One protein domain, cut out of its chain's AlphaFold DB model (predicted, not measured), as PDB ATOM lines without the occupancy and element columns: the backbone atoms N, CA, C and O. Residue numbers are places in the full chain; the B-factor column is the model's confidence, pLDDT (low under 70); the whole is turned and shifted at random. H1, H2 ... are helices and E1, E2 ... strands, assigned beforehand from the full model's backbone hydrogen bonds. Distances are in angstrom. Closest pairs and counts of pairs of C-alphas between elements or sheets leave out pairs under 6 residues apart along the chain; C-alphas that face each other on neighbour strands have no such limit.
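AT A GLANCE: This is residues 43 to 159 of the 160 residues of an uncharacterized protein of Testicularia cyperi (UniProt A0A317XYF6). Helices H1 and H3 make a narrow V, with short H2 at its open end; long H4 crosses H1, and a small two-strand sheet, E1 and E2, bridges H4 and H3. The free end of H4 sticks out as an arm, residues 146 to 159, of which 146 to 157 belong to H4. The 117 printed residues include E1, H1, H2, H3, E2 and H4 in that order, mostly helix, with an antiparallel sheet E1 - E2. The whole is only just loose, close to compact, with a radius of gyration of the C-alphas of 16.5 A, and spans 59 by 32 by 18 A.

IN THESE COORDINATES: Find C-alpha 43 at (276.438, 168.232, 207.773), where E1, residues 43 to 45, begins. H1, residues 51 to 72, runs 31.7 A from C-alpha 51 at (277.880, 163.247, 191.380). Next come H2, residues 78 to 85, H3, residues 88 to 105, 25.8 A long, and E2, residues 110 to 113. H4, residues 124 to 157, runs 49.3 A to C-alpha 157 at (252.526, 170.934, 179.633).

HOW THE PARTS SIT: Look at Ala 61 and Met 136, the closest C-alphas of H1 and H4, 5.0 A apart; the helices touch at a steep tilt of 46 degrees, opposite ways. H1, with residues 51 to 58 alone, touches H3 at a shallow tilt of 22 degrees, closest at C-alphas 51 and 101, 6.5 A. H3 and H4 are apart. H2 is close to but not clearly touching H3, closest at C-alphas 83 and 89, 6.2 A. In the sheet, N 44 and O 111 are within hydrogen-bond range at 2.9 A. The closest C-alphas of E1 and H4, Phe 44 and Ser 134, are 6.4 A apart; those of H3 and E2, Leu 96 and Phe 113, 6.6 A. In H1, H2, H3 and H4 every O i to N i+4 pair is within hydrogen-bond range.

THE WHOLE: The C-alphas farthest apart, of Asn 121 and Arg 159, are 60.0 A apart. The printed part has no cut and no long link. Look for pLDDT under 70 at residue 49 and at residues 73 to 75, 116 to 123 and 157 to 159.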
ATOM      1  N   THR A  43     277.220 169.221 208.526       87.56
ATOM      2  CA  THR A  43     276.438 168.232 207.773       87.56
ATOM      3  C   THR A  43     276.286 168.707 206.336       87.56
ATOM      4  O   THR A  43     276.055 169.894 206.115       87.56
ATOM      5  N   PHE A  44     276.419 167.798 205.374       87.62
ATOM      6  CA  PHE A  44     276.160 168.049 203.957       87.62
ATOM      7  C   PHE A  44     275.211 166.980 203.421       87.62
ATOM      8  O   PHE A  44     275.469 165.784 203.568       87.62
ATOM      9  N   ASN A  45     274.115 167.407 202.801       88.31
ATOM     10  CA  ASN A  45     273.185 166.502 202.136       88.31
ATOM     11  C   ASN A  45     273.806 165.951 200.855       88.31
ATOM     12  O   ASN A  45     274.456 166.678 200.105       88.31
ATOM     13  N   VAL A  46     273.574 164.673 200.581       87.00
ATOM     14  CA  VAL A  46     274.034 164.022 199.357       87.00
ATOM     15  C   VAL A  46     272.872 164.023 198.360       87.00
ATOM     16  O   VAL A  46     271.823 163.435 198.634       87.00
ATOM     17  N   PRO A  47     272.990 164.706 197.210       82.00
ATOM     18  CA  PRO A  47     271.899 164.769 196.254       82.00
ATOM     19  C   PRO A  47     271.709 163.436 195.536       82.00
ATOM     20  O   PRO A  47     272.651 162.827 195.032       82.00
ATOM     21  N   ARG A  48     270.444 163.049 195.356       73.94
ATOM     22  CA  ARG A  48     270.054 161.876 194.552       73.94
ATOM     23  C   ARG A  48     270.201 162.088 193.035       73.94
ATOM     24  O   ARG A  48     269.950 161.171 192.264       73.94
ATOM     25  N   GLY A  49     270.612 163.284 192.605       67.56
ATOM     26  CA  GLY A  49     270.844 163.664 191.203       67.56
ATOM     27  C   GLY A  49     272.209 163.252 190.634       67.56
ATOM     28  O   GLY A  49     272.575 163.706 189.552       67.56
ATOM     29  N   GLY A  50     272.978 162.426 191.350       72.94
ATOM     30  CA  GLY A  50     274.305 161.966 190.933       72.94
ATOM     31  C   GLY A  50     275.431 162.964 191.221       72.94
ATOM     32  O   GLY A  50     275.196 164.087 191.677       72.94
ATOM     33  N   ALA A  51     276.671 162.541 190.948       77.69
ATOM     34  CA  ALA A  51     277.880 163.247 191.380       77.69
ATOM     35  C   ALA A  51     277.966 164.702 190.884       77.69
ATOM     36  O   ALA A  51     278.276 165.613 191.646       77.69
ATOM     37  N   GLN A  52     277.544 164.947 189.642       82.69
ATOM     38  CA  GLN A  52     277.561 166.284 189.038       82.69
ATOM     39  C   GLN A  52     276.740 167.318 189.831       82.69
ATOM     40  O   GLN A  52     277.063 168.504 189.817       82.69
ATOM     41  N   THR A  53     275.691 166.884 190.542       84.06
ATOM     42  CA  THR A  53     274.809 167.792 191.292       84.06
ATOM     43  C   THR A  53     275.494 168.341 192.545       84.06
ATOM     44  O   THR A  53     275.396 169.541 192.818       84.06
ATOM     45  N   TYR A  54     276.207 167.495 193.304       85.38
ATOM     46  CA  TYR A  54     276.920 167.987 194.486       85.38
ATOM     47  C   TYR A  54     278.142 168.796 194.073       85.38
ATOM     48  O   TYR A  54     278.368 169.845 194.660       85.38
ATOM     49  N   GLU A  55     278.894 168.359 193.056       89.25
ATOM     50  CA  GLU A  55     280.103 169.057 192.605       89.25
ATOM     51  C   GLU A  55     279.796 170.493 192.198       89.25
ATOM     52  O   GLU A  55     280.437 171.425 192.688       89.25
ATOM     53  N   HIS A  56     278.759 170.675 191.374       87.81
ATOM     54  CA  HIS A  56     278.331 171.994 190.928       87.81
ATOM     55  C   HIS A  56     277.929 172.894 192.104       87.81
ATOM     56  O   HIS A  56     278.388 174.033 192.204       87.81
ATOM     57  N   SER A  57     277.130 172.364 193.032       87.75
ATOM     58  CA  SER A  57     276.667 173.105 194.213       87.75
ATOM     59  C   SER A  57     277.820 173.471 195.149       87.75
ATOM     60  O   SER A  57     277.867 174.578 195.681       87.75
ATOM     61  N   LEU A  58     278.783 172.562 195.333       91.56
ATOM     62  CA  LEU A  58     279.951 172.784 196.185       91.56
ATOM     63  C   LEU A  58     280.878 173.855 195.598       91.56
ATOM     64  O   LEU A  58     281.407 174.683 196.339       91.56
ATOM     65  N   ASP A  59     281.073 173.854 194.276       90.50
ATOM     66  CA  ASP A  59     281.917 174.836 193.592       90.50
ATOM     67  C   ASP A  59     281.291 176.237 193.600       90.50
ATOM     68  O   ASP A  59     281.993 177.219 193.860       90.50
ATOM     69  N   LEU A  60     279.969 176.339 193.421       90.19
ATOM     70  CA  LEU A  60     279.238 177.599 193.576       90.19
ATOM     71  C   LEU A  60     279.281 178.114 195.020       90.19
ATOM     72  O   LEU A  60     279.589 179.287 195.248       90.19
ATOM     73  N   ALA A  61     279.055 177.239 196.003       88.19
ATOM     74  CA  ALA A  61     279.160 177.593 197.415       88.19
ATOM     75  C   ALA A  61     280.568 178.097 197.763       88.19
ATOM     76  O   ALA A  61     280.720 179.134 198.410       88.19
ATOM     77  N   LYS A  62     281.614 177.420 197.272       88.94
ATOM     78  CA  LYS A  62     283.002 177.855 197.455       88.94
ATOM     79  C   LYS A  62     283.259 179.230 196.846       88.94
ATOM     80  O   LYS A  62     283.902 180.055 197.492       88.94
ATOM     81  N   ALA A  63     282.771 179.491 195.633       88.88
ATOM     82  CA  ALA A  63     282.933 180.790 194.986       88.88
ATOM     83  C   ALA A  63     282.304 181.920 195.820       88.88
ATOM     84  O   ALA A  63     282.975 182.914 196.103       88.88
ATOM     85  N   LYS A  64     281.069 181.724 196.302       85.31
ATOM     86  CA  LYS A  64     280.358 182.687 197.162       85.31
ATOM     87  C   LYS A  64     281.061 182.916 198.501       85.31
ATOM     88  O   LYS A  64     281.187 184.053 198.957       85.31
ATOM     89  N   VAL A  65     281.575 181.854 199.120       86.25
ATOM     90  CA  VAL A  65     282.368 181.962 200.353       86.25
ATOM     91  C   VAL A  65     283.651 182.755 200.113       86.25
ATOM     92  O   VAL A  65     283.976 183.636 200.905       86.25
ATOM     93  N   ILE A  66     284.374 182.500 199.019       83.38
ATOM     94  CA  ILE A  66     285.598 183.240 198.680       83.38
ATOM     95  C   ILE A  66     285.295 184.720 198.418       83.38
ATOM     96  O   ILE A  66     286.041 185.585 198.875       83.38
ATOM     97  N   GLU A  67     284.197 185.035 197.737       83.88
ATOM     98  CA  GLU A  67     283.745 186.415 197.529       83.88
ATOM     99  C   GLU A  67     283.445 187.123 198.863       83.88
ATOM    100  O   GLU A  67     283.938 188.231 199.114       83.88
ATOM    101  N   LYS A  68     282.714 186.452 199.764       81.12
ATOM    102  CA  LYS A  68     282.427 186.946 201.120       81.12
ATOM    103  C   LYS A  68     283.707 187.134 201.934       81.12
ATOM    104  O   LYS A  68     283.839 188.129 202.651       81.12
ATOM    105  N   LEU A  69     284.660 186.211 201.811       78.38
ATOM    106  CA  LEU A  69     285.966 186.301 202.459       78.38
ATOM    107  C   LEU A  69     286.736 187.519 201.959       78.38
ATOM    108  O   LEU A  69     287.186 188.317 202.776       78.38
ATOM    109  N   ASN A  70     286.850 187.689 200.640       79.12
ATOM    110  CA  ASN A  70     287.555 188.801 200.001       79.12
ATOM    111  C   ASN A  70     286.973 190.159 200.402       79.12
ATOM    112  O   ASN A  70     287.729 191.075 200.718       79.12
ATOM    113  N   SER A  71     285.647 190.249 200.495       79.06
ATOM    114  CA  SER A  71     284.943 191.458 200.939       79.06
ATOM    115  C   SER A  71     285.204 191.799 202.413       79.06
ATOM    116  O   SER A  71     285.187 192.967 202.792       79.06
ATOM    117  N   ASN A  72     285.507 190.795 203.244       73.94
ATOM    118  CA  ASN A  72     285.706 190.933 204.690       73.94
ATOM    119  C   ASN A  72     287.163 190.717 205.143       73.94
ATOM    120  O   ASN A  72     287.436 190.657 206.344       73.94
ATOM    121  N   GLN A  73     288.130 190.637 204.218       63.53
ATOM    122  CA  GLN A  73     289.527 190.318 204.547       63.53
ATOM    123  C   GLN A  73     290.146 191.276 205.569       63.53
ATOM    124  O   GLN A  73     291.003 190.866 206.349       63.53
ATOM    125  N   GLY A  74     289.716 192.538 205.625       65.75
ATOM    126  CA  GLY A  74     290.181 193.492 206.635       65.75
ATOM    127  C   GLY A  74     289.884 193.060 208.078       65.75
ATOM    128  O   GLY A  74     290.705 193.311 208.958       65.75
ATOM    129  N   ALA A  75     288.772 192.353 208.305       69.81
ATOM    130  CA  ALA A  75     288.252 192.011 209.629       69.81
ATOM    131  C   ALA A  75     288.814 190.702 210.212       69.81
ATOM    132  O   ALA A  75     288.792 190.517 211.426       69.81
ATOM    133  N   PHE A  76     289.349 189.804 209.377       74.38
ATOM    134  CA  PHE A  76     289.807 188.493 209.846       74.38
ATOM    135  C   PHE A  76     291.145 188.535 210.588       74.38
ATOM    136  O   PHE A  76     292.103 189.223 210.195       74.38
ATOM    137  N   ARG A  77     291.256 187.688 211.615       72.69
ATOM    138  CA  ARG A  77     292.501 187.428 212.344       72.69
ATOM    139  C   ARG A  77     293.573 186.843 211.423       72.69
ATOM    140  O   ARG A  77     293.304 186.155 210.437       72.69
ATOM    141  N   ARG A  78     294.844 187.058 211.788       77.25
ATOM    142  CA  ARG A  78     296.010 186.533 211.048       77.25
ATOM    143  C   ARG A  78     295.961 185.005 210.886       77.25
ATOM    144  O   ARG A  78     296.359 184.500 209.842       77.25
ATOM    145  N   SER A  79     295.474 184.279 211.894       73.81
ATOM    146  CA  SER A  79     295.302 182.818 211.855       73.81
ATOM    147  C   SER A  79     294.312 182.375 210.779       73.81
ATOM    148  O   SER A  79     294.600 181.441 210.038       73.81
ATOM    149  N   THR A  80     293.186 183.079 210.659       75.75
ATOM    150  CA  THR A  80     292.138 182.847 209.655       75.75
ATOM    151  C   THR A  80     292.688 183.090 208.265       75.75
ATOM    152  O   THR A  80     292.653 182.207 207.417       75.75
ATOM    153  N   LYS A  81     293.324 184.250 208.062       76.69
ATOM    154  CA  LYS A  81     293.987 184.591 206.799       76.69
ATOM    155  C   LYS A  81     294.979 183.513 206.385       76.69
ATOM    156  O   LYS A  81     294.933 183.052 205.253       76.69
ATOM    157  N   ARG A  82     295.826 183.062 207.317       78.56
ATOM    158  CA  ARG A  82     296.807 182.003 207.062       78.56
ATOM    159  C   ARG A  82     296.145 180.693 206.638       78.56
ATOM    160  O   ARG A  82     296.649 180.051 205.726       78.56
ATOM    161  N   TYR A  83     295.038 180.295 207.256       79.69
ATOM    162  CA  TYR A  83     294.316 179.076 206.877       79.69
ATOM    163  C   TYR A  83     293.848 179.113 205.409       79.69
ATOM    164  O   TYR A  83     294.050 178.145 204.676       79.69
ATOM    165  N   PHE A  84     293.343 180.257 204.940       78.62
ATOM    166  CA  PHE A  84     292.915 180.418 203.545       78.62
ATOM    167  C   PHE A  84     294.081 180.607 202.563       78.62
ATOM    168  O   PHE A  84     294.025 180.093 201.449       78.62
ATOM    169  N   THR A  85     295.159 181.294 202.955       78.50
ATOM    170  CA  THR A  85     296.289 181.577 202.049       78.50
ATOM    171  C   THR A  85     297.313 180.451 201.946       78.50
ATOM    172  O   THR A  85     298.018 180.367 200.947       78.50
ATOM    173  N   THR A  86     297.412 179.569 202.946       77.81
ATOM    174  CA  THR A  86     298.355 178.429 202.928       77.81
ATOM    175  C   THR A  86     297.848 177.223 202.140       77.81
ATOM    176  O   THR A  86     298.537 176.211 202.077       77.81
ATOM    177  N   GLY A  87     296.652 177.305 201.552       78.06
ATOM    178  CA  GLY A  87     296.046 176.202 200.806       78.06
ATOM    179  C   GLY A  87     295.335 175.161 201.673       78.06
ATOM    180  O   GLY A  87     294.657 174.311 201.108       78.06
ATOM    181  N   LYS A  88     295.387 175.263 203.010       84.12
ATOM    182  CA  LYS A  88     294.709 174.333 203.935       84.12
ATOM    183  C   LYS A  88     293.206 174.240 203.677       84.12
ATOM    184  O   LYS A  88     292.679 173.144 203.550       84.12
ATOM    185  N   PHE A  89     292.537 175.379 203.477       85.31
ATOM    186  CA  PHE A  89     291.125 175.384 203.078       85.31
ATOM    187  C   PHE A  89     290.868 174.588 201.789       85.31
ATOM    188  O   PHE A  89     289.882 173.868 201.699       85.31
ATOM    189  N   ASN A  90     291.749 174.693 200.787       87.50
ATOM    190  CA  ASN A  90     291.594 173.937 199.544       87.50
ATOM    191  C   ASN A  90     291.809 172.437 199.763       87.50
ATOM    192  O   ASN A  90     291.079 171.649 199.174       87.50
ATOM    193  N   THR A  91     292.773 172.050 200.600       88.31
ATOM    194  CA  THR A  91     292.991 170.649 200.983       88.31
ATOM    195  C   THR A  91     291.763 170.077 201.686       88.31
ATOM    196  O   THR A  91     291.231 169.064 201.242       88.31
ATOM    197  N   ASP A  92     291.254 170.768 202.705       88.25
ATOM    198  CA  ASP A  92     290.061 170.350 203.445       88.25
ATOM    199  C   ASP A  92     288.822 170.297 202.530       88.25
ATOM    200  O   ASP A  92     287.995 169.395 202.632       88.25
ATOM    201  N   PHE A  93     288.709 171.235 201.584       90.81
ATOM    202  CA  PHE A  93     287.641 171.248 200.585       90.81
ATOM    203  C   PHE A  93     287.708 170.051 199.624       90.81
ATOM    204  O   PHE A  93     286.668 169.501 199.273       90.81
ATOM    205  N   ILE A  94     288.908 169.627 199.213       90.50
ATOM    206  CA  ILE A  94     289.088 168.401 198.419       90.50
ATOM    207  C   ILE A  94     288.659 167.184 199.243       90.50
ATOM    208  O   ILE A  94     287.879 166.375 198.758       90.50
ATOM    209  N   SER A  95     289.054 167.103 200.518       90.88
ATOM    210  CA  SER A  95     288.612 166.010 201.394       90.88
ATOM    211  C   SER A  95     287.090 165.950 201.555       90.88
ATOM    212  O   SER A  95     286.526 164.861 201.599       90.88
ATOM    213  N   LEU A  96     286.405 167.098 201.612       91.19
ATOM    214  CA  LEU A  96     284.941 167.139 201.591       91.19
ATOM    215  C   LEU A  96     284.372 166.606 200.265       91.19
ATOM    216  O   LEU A  96     283.397 165.854 200.294       91.19
ATOM    217  N   LYS A  97     284.966 166.968 199.119       91.06
ATOM    218  CA  LYS A  97     284.553 166.447 197.805       91.06
ATOM    219  C   LYS A  97     284.671 164.928 197.740       91.06
ATOM    220  O   LYS A  97     283.682 164.282 197.412       91.06
ATOM    221  N   ASP A  98     285.817 164.375 198.124       90.94
ATOM    222  CA  ASP A  98     286.059 162.926 198.120       90.94
ATOM    223  C   ASP A  98     285.066 162.191 199.040       90.94
ATOM    224  O   ASP A  98     284.563 161.104 198.741       90.94
ATOM    225  N   LEU A  99     284.744 162.806 200.180       90.75
ATOM    226  CA  LEU A  99     283.818 162.249 201.156       90.75
ATOM    227  C   LEU A  99     282.370 162.241 200.636       90.75
ATOM    228  O   LEU A  99     281.662 161.250 200.827       90.75
ATOM    229  N   LEU A 100     281.953 163.300 199.934       90.31
ATOM    230  CA  LEU A 100     280.669 163.360 199.229       90.31
ATOM    231  C   LEU A 100     280.610 162.374 198.057       90.31
ATOM    232  O   LEU A 100     279.602 161.688 197.907       90.31
ATOM    233  N   GLU A 101     281.680 162.239 197.275       90.75
ATOM    234  CA  GLU A 101     281.771 161.270 196.176       90.75
ATOM    235  C   GLU A 101     281.569 159.834 196.675       90.75
ATOM    236  O   GLU A 101     280.764 159.059 196.142       90.75
ATOM    237  N   GLY A 102     282.266 159.485 197.759       89.44
ATOM    238  CA  GLY A 102     282.115 158.192 198.409       89.44
ATOM    239  C   GLY A 102     280.692 157.972 198.923       89.44
ATOM    240  O   GLY A 102     280.161 156.870 198.798       89.44
ATOM    241  N   ALA A 103     280.057 159.007 199.469       88.56
ATOM    242  CA  ALA A 103     278.692 158.931 199.976       88.56
ATOM    243  C   ALA A 103     277.649 158.770 198.859       88.56
ATOM    244  O   ALA A 103     276.740 157.952 198.997       88.56
ATOM    245  N   VAL A 104     277.830 159.447 197.718       87.50
ATOM    246  CA  VAL A 104     277.039 159.205 196.497       87.50
ATOM    247  C   VAL A 104     277.182 157.748 196.059       87.50
ATOM    248  O   VAL A 104     276.184 157.074 195.818       87.50
ATOM    249  N   SER A 105     278.414 157.236 196.014       87.56
ATOM    250  CA  SER A 105     278.698 155.853 195.608       87.56
ATOM    251  C   SER A 105     278.080 154.815 196.553       87.56
ATOM    252  O   SER A 105     277.703 153.726 196.121       87.56
ATOM    253  N   ARG A 106     277.952 155.149 197.843       88.19
ATOM    254  CA  ARG A 106     277.312 154.312 198.873       88.19
ATOM    255  C   ARG A 106     275.808 154.560 199.023       88.19
ATOM    256  O   ARG A 106     275.174 153.879 199.824       88.19
ATOM    257  N   ASN A 107     275.234 155.481 198.244       84.31
ATOM    258  CA  ASN A 107     273.831 155.887 198.322       84.31
ATOM    259  C   ASN A 107     273.417 156.344 199.738       84.31
ATOM    260  O   ASN A 107     272.352 155.988 200.243       84.31
ATOM    261  N   GLU A 108     274.294 157.105 200.393       86.25
ATOM    262  CA  GLU A 108     274.025 157.753 201.678       86.25
ATOM    263  C   GLU A 108     273.228 159.046 201.459       86.25
ATOM    264  O   GLU A 108     273.413 159.721 200.453       86.25
ATOM    265  N   ASP A 109     272.360 159.423 202.404       84.06
ATOM    266  CA  ASP A 109     271.564 160.657 202.288       84.06
ATOM    267  C   ASP A 109     272.324 161.910 202.773       84.06
ATOM    268  O   ASP A 109     271.980 163.040 202.418       84.06
ATOM    269  N   LYS A 110     273.346 161.735 203.618       88.75
ATOM    270  CA  LYS A 110     274.104 162.835 204.228       88.75
ATOM    271  C   LYS A 110     275.483 162.395 204.679       88.75
ATOM    272  O   LYS A 110     275.694 161.232 205.012       88.75
ATOM    273  N   VAL A 111     276.368 163.371 204.812       85.81
ATOM    274  CA  VAL A 111     277.696 163.193 205.384       85.81
ATOM    275  C   VAL A 111     277.968 164.195 206.493       85.81
ATOM    276  O   VAL A 111     277.488 165.328 206.456       85.81
ATOM    277  N   GLN A 112     278.758 163.779 207.480       87.12
ATOM    278  CA  GLN A 112     279.316 164.676 208.486       87.12
ATOM    279  C   GLN A 112     280.783 164.918 208.170       87.12
ATOM    280  O   GLN A 112     281.569 163.980 208.059       87.12
ATOM    281  N   PHE A 113     281.142 166.186 208.033       85.19
ATOM    282  CA  PHE A 113     282.490 166.618 207.726       85.19
ATOM    283  C   PHE A 113     283.068 167.416 208.888       85.19
ATOM    284  O   PHE A 113     282.437 168.328 209.422       85.19
ATOM    285  N   GLN A 114     284.298 167.079 209.253       83.62
ATOM    286  CA  GLN A 114     285.109 167.832 210.193       83.62
ATOM    287  C   GLN A 114     286.366 168.286 209.446       83.62
ATOM    288  O   GLN A 114     287.126 167.419 209.009       83.62
ATOM    289  N   PRO A 115     286.635 169.599 209.334       78.62
ATOM    290  CA  PRO A 115     287.884 170.084 208.765       78.62
ATOM    291  C   PRO A 115     289.064 169.569 209.615       78.62
ATOM    292  O   PRO A 115     289.116 169.870 210.816       78.62
ATOM    293  N   PRO A 116     289.989 168.775 209.040       65.62
ATOM    294  CA  PRO A 116     291.070 168.119 209.782       65.62
ATOM    295  C   PRO A 116     291.991 169.084 210.531       65.62
ATOM    296  O   PRO A 116     292.489 168.762 211.608       65.62
ATOM    297  N   GLU A 117     292.210 170.280 209.982       63.84
ATOM    298  CA  GLU A 117     293.173 171.248 210.505       63.84
ATOM    299  C   GLU A 117     292.510 172.513 211.065       63.84
ATOM    300  O   GLU A 117     292.942 173.641 210.794       63.84
ATOM    301  N   LEU A 118     291.473 172.352 211.892       63.50
ATOM    302  CA  LEU A 118     290.984 173.470 212.701       63.50
ATOM    303  C   LEU A 118     292.091 173.924 213.673       63.50
ATOM    304  O   LEU A 118     292.650 173.097 214.399       63.50
ATOM    305  N   PRO A 119     292.432 175.228 213.728       56.03
ATOM    306  CA  PRO A 119     293.405 175.719 214.692       56.03
ATOM    307  C   PRO A 119     292.974 175.371 216.127       56.03
ATOM    308  O   PRO A 119     291.795 175.523 216.450       56.03
ATOM    309  N   PRO A 120     293.911 174.979 217.012       53.00
ATOM    310  CA  PRO A 120     293.595 174.550 218.379       53.00
ATOM    311  C   PRO A 120     292.926 175.647 219.221       53.00
ATOM    312  O   PRO A 120     292.172 175.357 220.144       53.00
ATOM    313  N   ASN A 121     293.138 176.916 218.867       55.03
ATOM    314  CA  ASN A 121     292.348 178.025 219.387       55.03
ATOM    315  C   ASN A 121     291.125 178.186 218.491       55.03
ATOM    316  O   ASN A 121     291.305 178.623 217.352       55.03
ATOM    317  N   ARG A 122     289.926 177.844 219.003       57.56
ATOM    318  CA  ARG A 122     288.627 177.993 218.318       57.56
ATOM    319  C   ARG A 122     288.578 179.312 217.573       57.56
ATOM    320  O   ARG A 122     288.327 180.377 218.138       57.56
ATOM    321  N   ASN A 123     288.875 179.230 216.289       66.88
ATOM    322  CA  ASN A 123     288.833 180.376 215.429       66.88
ATOM    323  C   ASN A 123     287.421 180.397 214.879       66.88
ATOM    324  O   ASN A 123     287.163 179.775 213.849       66.88
ATOM    325  N   ASN A 124     286.509 181.027 215.628       74.75
ATOM    326  CA  ASN A 124     285.096 181.104 215.258       74.75
ATOM    327  C   ASN A 124     284.949 181.576 213.807       74.75
ATOM    328  O   ASN A 124     284.154 181.013 213.084       74.75
ATOM    329  N   GLU A 125     285.845 182.441 213.326       78.44
ATOM    330  CA  GLU A 125     285.882 182.891 211.931       78.44
ATOM    331  C   GLU A 125     286.039 181.750 210.904       78.44
ATOM    332  O   GLU A 125     285.452 181.806 209.832       78.44
ATOM    333  N   ILE A 126     286.823 180.704 211.196       79.69
ATOM    334  CA  ILE A 126     286.956 179.538 210.299       79.69
ATOM    335  C   ILE A 126     285.704 178.662 210.381       79.69
ATOM    336  O   ILE A 126     285.251 178.144 209.364       79.69
ATOM    337  N   ILE A 127     285.141 178.505 211.583       81.50
ATOM    338  CA  ILE A 127     283.898 177.754 211.792       81.50
ATOM    339  C   ILE A 127     282.744 178.434 211.051       81.50
ATOM    340  O   ILE A 127     282.008 177.759 210.341       81.50
ATOM    341  N   ASP A 128     282.638 179.756 211.155       82.12
ATOM    342  CA  ASP A 128     281.636 180.577 210.478       82.12
ATOM    343  C   ASP A 128     281.742 180.411 208.962       82.12
ATOM    344  O   ASP A 128     280.732 180.236 208.291       82.12
ATOM    345  N   VAL A 129     282.962 180.359 208.421       83.69
ATOM    346  CA  VAL A 129     283.180 180.130 206.987       83.69
ATOM    347  C   VAL A 129     282.728 178.739 206.546       83.69
ATOM    348  O   VAL A 129     282.086 178.602 205.507       83.69
ATOM    349  N   TRP A 130     283.039 177.693 207.312       86.12
ATOM    350  CA  TRP A 130     282.555 176.343 207.004       86.12
ATOM    351  C   TRP A 130     281.039 176.220 207.178       86.12
ATOM    352  O   TRP A 130     280.386 175.506 206.413       86.12
ATOM    353  N   SER A 131     280.468 176.953 208.134       85.56
ATOM    354  CA  SER A 131     279.023 177.046 208.306       85.56
ATOM    355  C   SER A 131     278.368 177.751 207.119       85.56
ATOM    356  O   SER A 131     277.380 177.245 206.595       85.56
ATOM    357  N   ASP A 132     278.932 178.870 206.660       85.81
ATOM    358  CA  ASP A 132     278.493 179.580 205.457       85.81
ATOM    359  C   ASP A 132     278.568 178.671 204.228       85.81
ATOM    360  O   ASP A 132     277.620 178.615 203.450       85.81
ATOM    361  N   LEU A 133     279.668 177.923 204.070       88.75
ATOM    362  CA  LEU A 133     279.834 176.976 202.968       88.75
ATOM    363  C   LEU A 133     278.727 175.922 202.972       88.75
ATOM    364  O   LEU A 133     278.133 175.660 201.930       88.75
ATOM    365  N   SER A 134     278.440 175.330 204.135       88.31
ATOM    366  CA  SER A 134     277.364 174.349 204.283       88.31
ATOM    367  C   SER A 134     276.009 174.966 203.935       88.31
ATOM    368  O   SER A 134     275.273 174.399 203.133       88.31
ATOM    369  N   VAL A 135     275.686 176.155 204.451       85.88
ATOM    370  CA  VAL A 135     274.417 176.836 204.140       85.88
ATOM    371  C   VAL A 135     274.293 177.128 202.644       85.88
ATOM    372  O   VAL A 135     273.284 176.774 202.036       85.88
ATOM    373  N   MET A 136     275.321 177.723 202.035       87.56
ATOM    374  CA  MET A 136     275.318 178.062 200.610       87.56
ATOM    375  C   MET A 136     275.223 176.814 199.734       87.56
ATOM    376  O   MET A 136     274.491 176.819 198.754       87.56
ATOM    377  N   TYR A 137     275.897 175.726 200.105       90.19
ATOM    378  CA  TYR A 137     275.787 174.451 199.401       90.19
ATOM    379  C   TYR A 137     274.345 173.933 199.355       90.19
ATOM    380  O   TYR A 137     273.866 173.554 198.289       90.19
ATOM    381  N   HIS A 138     273.639 173.941 200.488       87.25
ATOM    382  CA  HIS A 138     272.248 173.483 200.529       87.25
ATOM    383  C   HIS A 138     271.315 174.403 199.739       87.25
ATOM    384  O   HIS A 138     270.429 173.909 199.051       87.25
ATOM    385  N   GLN A 139     271.548 175.718 199.779       87.12
ATOM    386  CA  GLN A 139     270.802 176.674 198.955       87.12
ATOM    387  C   GLN A 139     270.974 176.385 197.459       87.12
ATOM    388  O   GLN A 139     269.985 176.333 196.735       87.12
ATOM    389  N   GLU A 140     272.203 176.137 196.999       87.38
ATOM    390  CA  GLU A 140     272.457 175.784 195.595       87.38
ATOM    391  C   GLU A 140     271.813 174.451 195.206       87.38
ATOM    392  O   GLU A 140     271.225 174.336 194.130       87.38
ATOM    393  N   LEU A 141     271.867 173.451 196.091       85.25
ATOM    394  CA  LEU A 141     271.188 172.177 195.865       85.25
ATOM    395  C   LEU A 141     269.676 172.347 195.690       85.25
ATOM    396  O   LEU A 141     269.091 171.761 194.773       85.25
ATOM    397  N   ASP A 142     269.043 173.131 196.560       85.62
ATOM    398  CA  ASP A 142     267.608 173.391 196.488       85.62
ATOM    399  C   ASP A 142     267.243 174.185 195.231       85.62
ATOM    400  O   ASP A 142     266.282 173.831 194.545       85.62
ATOM    401  N   ASP A 143     268.043 175.184 194.857       84.56
ATOM    402  CA  ASP A 143     267.851 175.954 193.628       84.56
ATOM    403  C   ASP A 143     267.930 175.068 192.378       84.56
ATOM    404  O   ASP A 143     267.117 175.207 191.456       84.56
ATOM    405  N   LEU A 144     268.883 174.132 192.327       81.94
ATOM    406  CA  LEU A 144     268.982 173.158 191.238       81.94
ATOM    407  C   LEU A 144     267.762 172.236 191.196       81.94
ATOM    408  O   LEU A 144     267.227 171.981 190.113       81.94
ATOM    409  N   ARG A 145     267.290 171.774 192.358       82.38
ATOM    410  CA  ARG A 145     266.095 170.929 192.458       82.38
ATOM    411  C   ARG A 145     264.850 171.660 191.956       82.38
ATOM    412  O   ARG A 145     264.136 171.125 191.111       82.38
ATOM    413  N   ILE A 146     264.629 172.895 192.404       81.75
ATOM    414  CA  ILE A 146     263.490 173.726 191.990       81.75
ATOM    415  C   ILE A 146     263.524 173.972 190.476       81.75
ATOM    416  O   ILE A 146     262.505 173.821 189.798       81.75
ATOM    417  N   LYS A 147     264.694 174.301 189.913       82.44
ATOM    418  CA  LYS A 147     264.856 174.504 188.461       82.44
ATOM    419  C   LYS A 147     264.563 173.228 187.669       82.44
ATOM    420  O   LYS A 147     263.892 173.297 186.637       82.44
ATOM    421  N   ALA A 148     265.019 172.071 188.147       81.31
ATOM    422  CA  ALA A 148     264.750 170.784 187.510       81.31
ATOM    423  C   ALA A 148     263.254 170.418 187.551       81.31
ATOM    424  O   ALA A 148     262.694 169.988 186.539       81.31
ATOM    425  N   GLU A 149     262.586 170.639 188.685       82.25
ATOM    426  CA  GLU A 149     261.146 170.409 188.847       82.25
ATOM    427  C   GLU A 149     260.318 171.326 187.933       82.25
ATOM    428  O   GLU A 149     259.404 170.858 187.247       82.25
ATOM    429  N   ALA A 150     260.678 172.610 187.844       81.75
ATOM    430  CA  ALA A 150     260.033 173.567 186.949       81.75
ATOM    431  C   ALA A 150     260.204 173.186 185.467       81.75
ATOM    432  O   ALA A 150     259.235 173.215 184.702       81.75
ATOM    433  N   ALA A 151     261.407 172.767 185.057       80.56
ATOM    434  CA  ALA A 151     261.668 172.297 183.697       80.56
ATOM    435  C   ALA A 151     260.861 171.031 183.360       80.56
ATOM    436  O   ALA A 151     260.284 170.927 182.275       80.56
ATOM    437  N   ALA A 152     260.758 170.087 184.302       80.50
ATOM    438  CA  ALA A 152     259.954 168.880 184.134       80.50
ATOM    439  C   ALA A 152     258.451 169.192 184.018       80.50
ATOM    440  O   ALA A 152     257.762 168.590 183.191       80.50
ATOM    441  N   ALA A 153     257.939 170.143 184.805       78.50
ATOM    442  CA  ALA A 153     256.555 170.603 184.715       78.50
ATOM    443  C   ALA A 153     256.262 171.277 183.363       78.50
ATOM    444  O   ALA A 153     255.262 170.955 182.717       78.50
ATOM    445  N   ALA A 154     257.164 172.140 182.885       78.50
ATOM    446  CA  ALA A 154     257.047 172.771 181.571       78.50
ATOM    447  C   ALA A 154     257.037 171.735 180.431       78.50
ATOM    448  O   ALA A 154     256.184 171.793 179.548       78.50
ATOM    449  N   ALA A 155     257.919 170.731 180.483       75.75
ATOM    450  CA  ALA A 155     257.980 169.668 179.478       75.75
ATOM    451  C   ALA A 155     256.705 168.803 179.423       75.75
ATOM    452  O   ALA A 155     256.350 168.300 178.356       75.75
ATOM    453  N   ARG A 156     256.002 168.632 180.552       74.56
ATOM    454  CA  ARG A 156     254.712 167.920 180.601       74.56
ATOM    455  C   ARG A 156     253.582 168.734 179.973       74.56
ATOM    456  O   ARG A 156     252.771 168.156 179.263       74.56
ATOM    457  N   ASN A 157     253.566 170.052 180.173       67.50
ATOM    458  CA  ASN A 157     252.526 170.934 179.633       67.50
ATOM    459  C   ASN A 157     252.624 171.161 178.114       67.50
ATOM    460  O   ASN A 157     251.626 171.505 177.498       67.50
ATOM    461  N   ILE A 158     253.793 170.954 177.497       61.12
ATOM    462  CA  ILE A 158     253.974 171.072 176.035       61.12
ATOM    463  C   ILE A 158     253.506 169.803 175.291       61.12
ATOM    464  O   ILE A 158     253.315 169.822 174.080       61.12
ATOM    465  N   ARG A 159     253.321 168.680 175.998       54.97
ATOM    466  CA  ARG A 159     252.874 167.401 175.414       54.97
ATOM    467  C   ARG A 159     251.348 167.205 175.433       54.97
ATOM    468  O   ARG A 159     250.909 166.084 175.180       54.97
TER     469      ARG A 159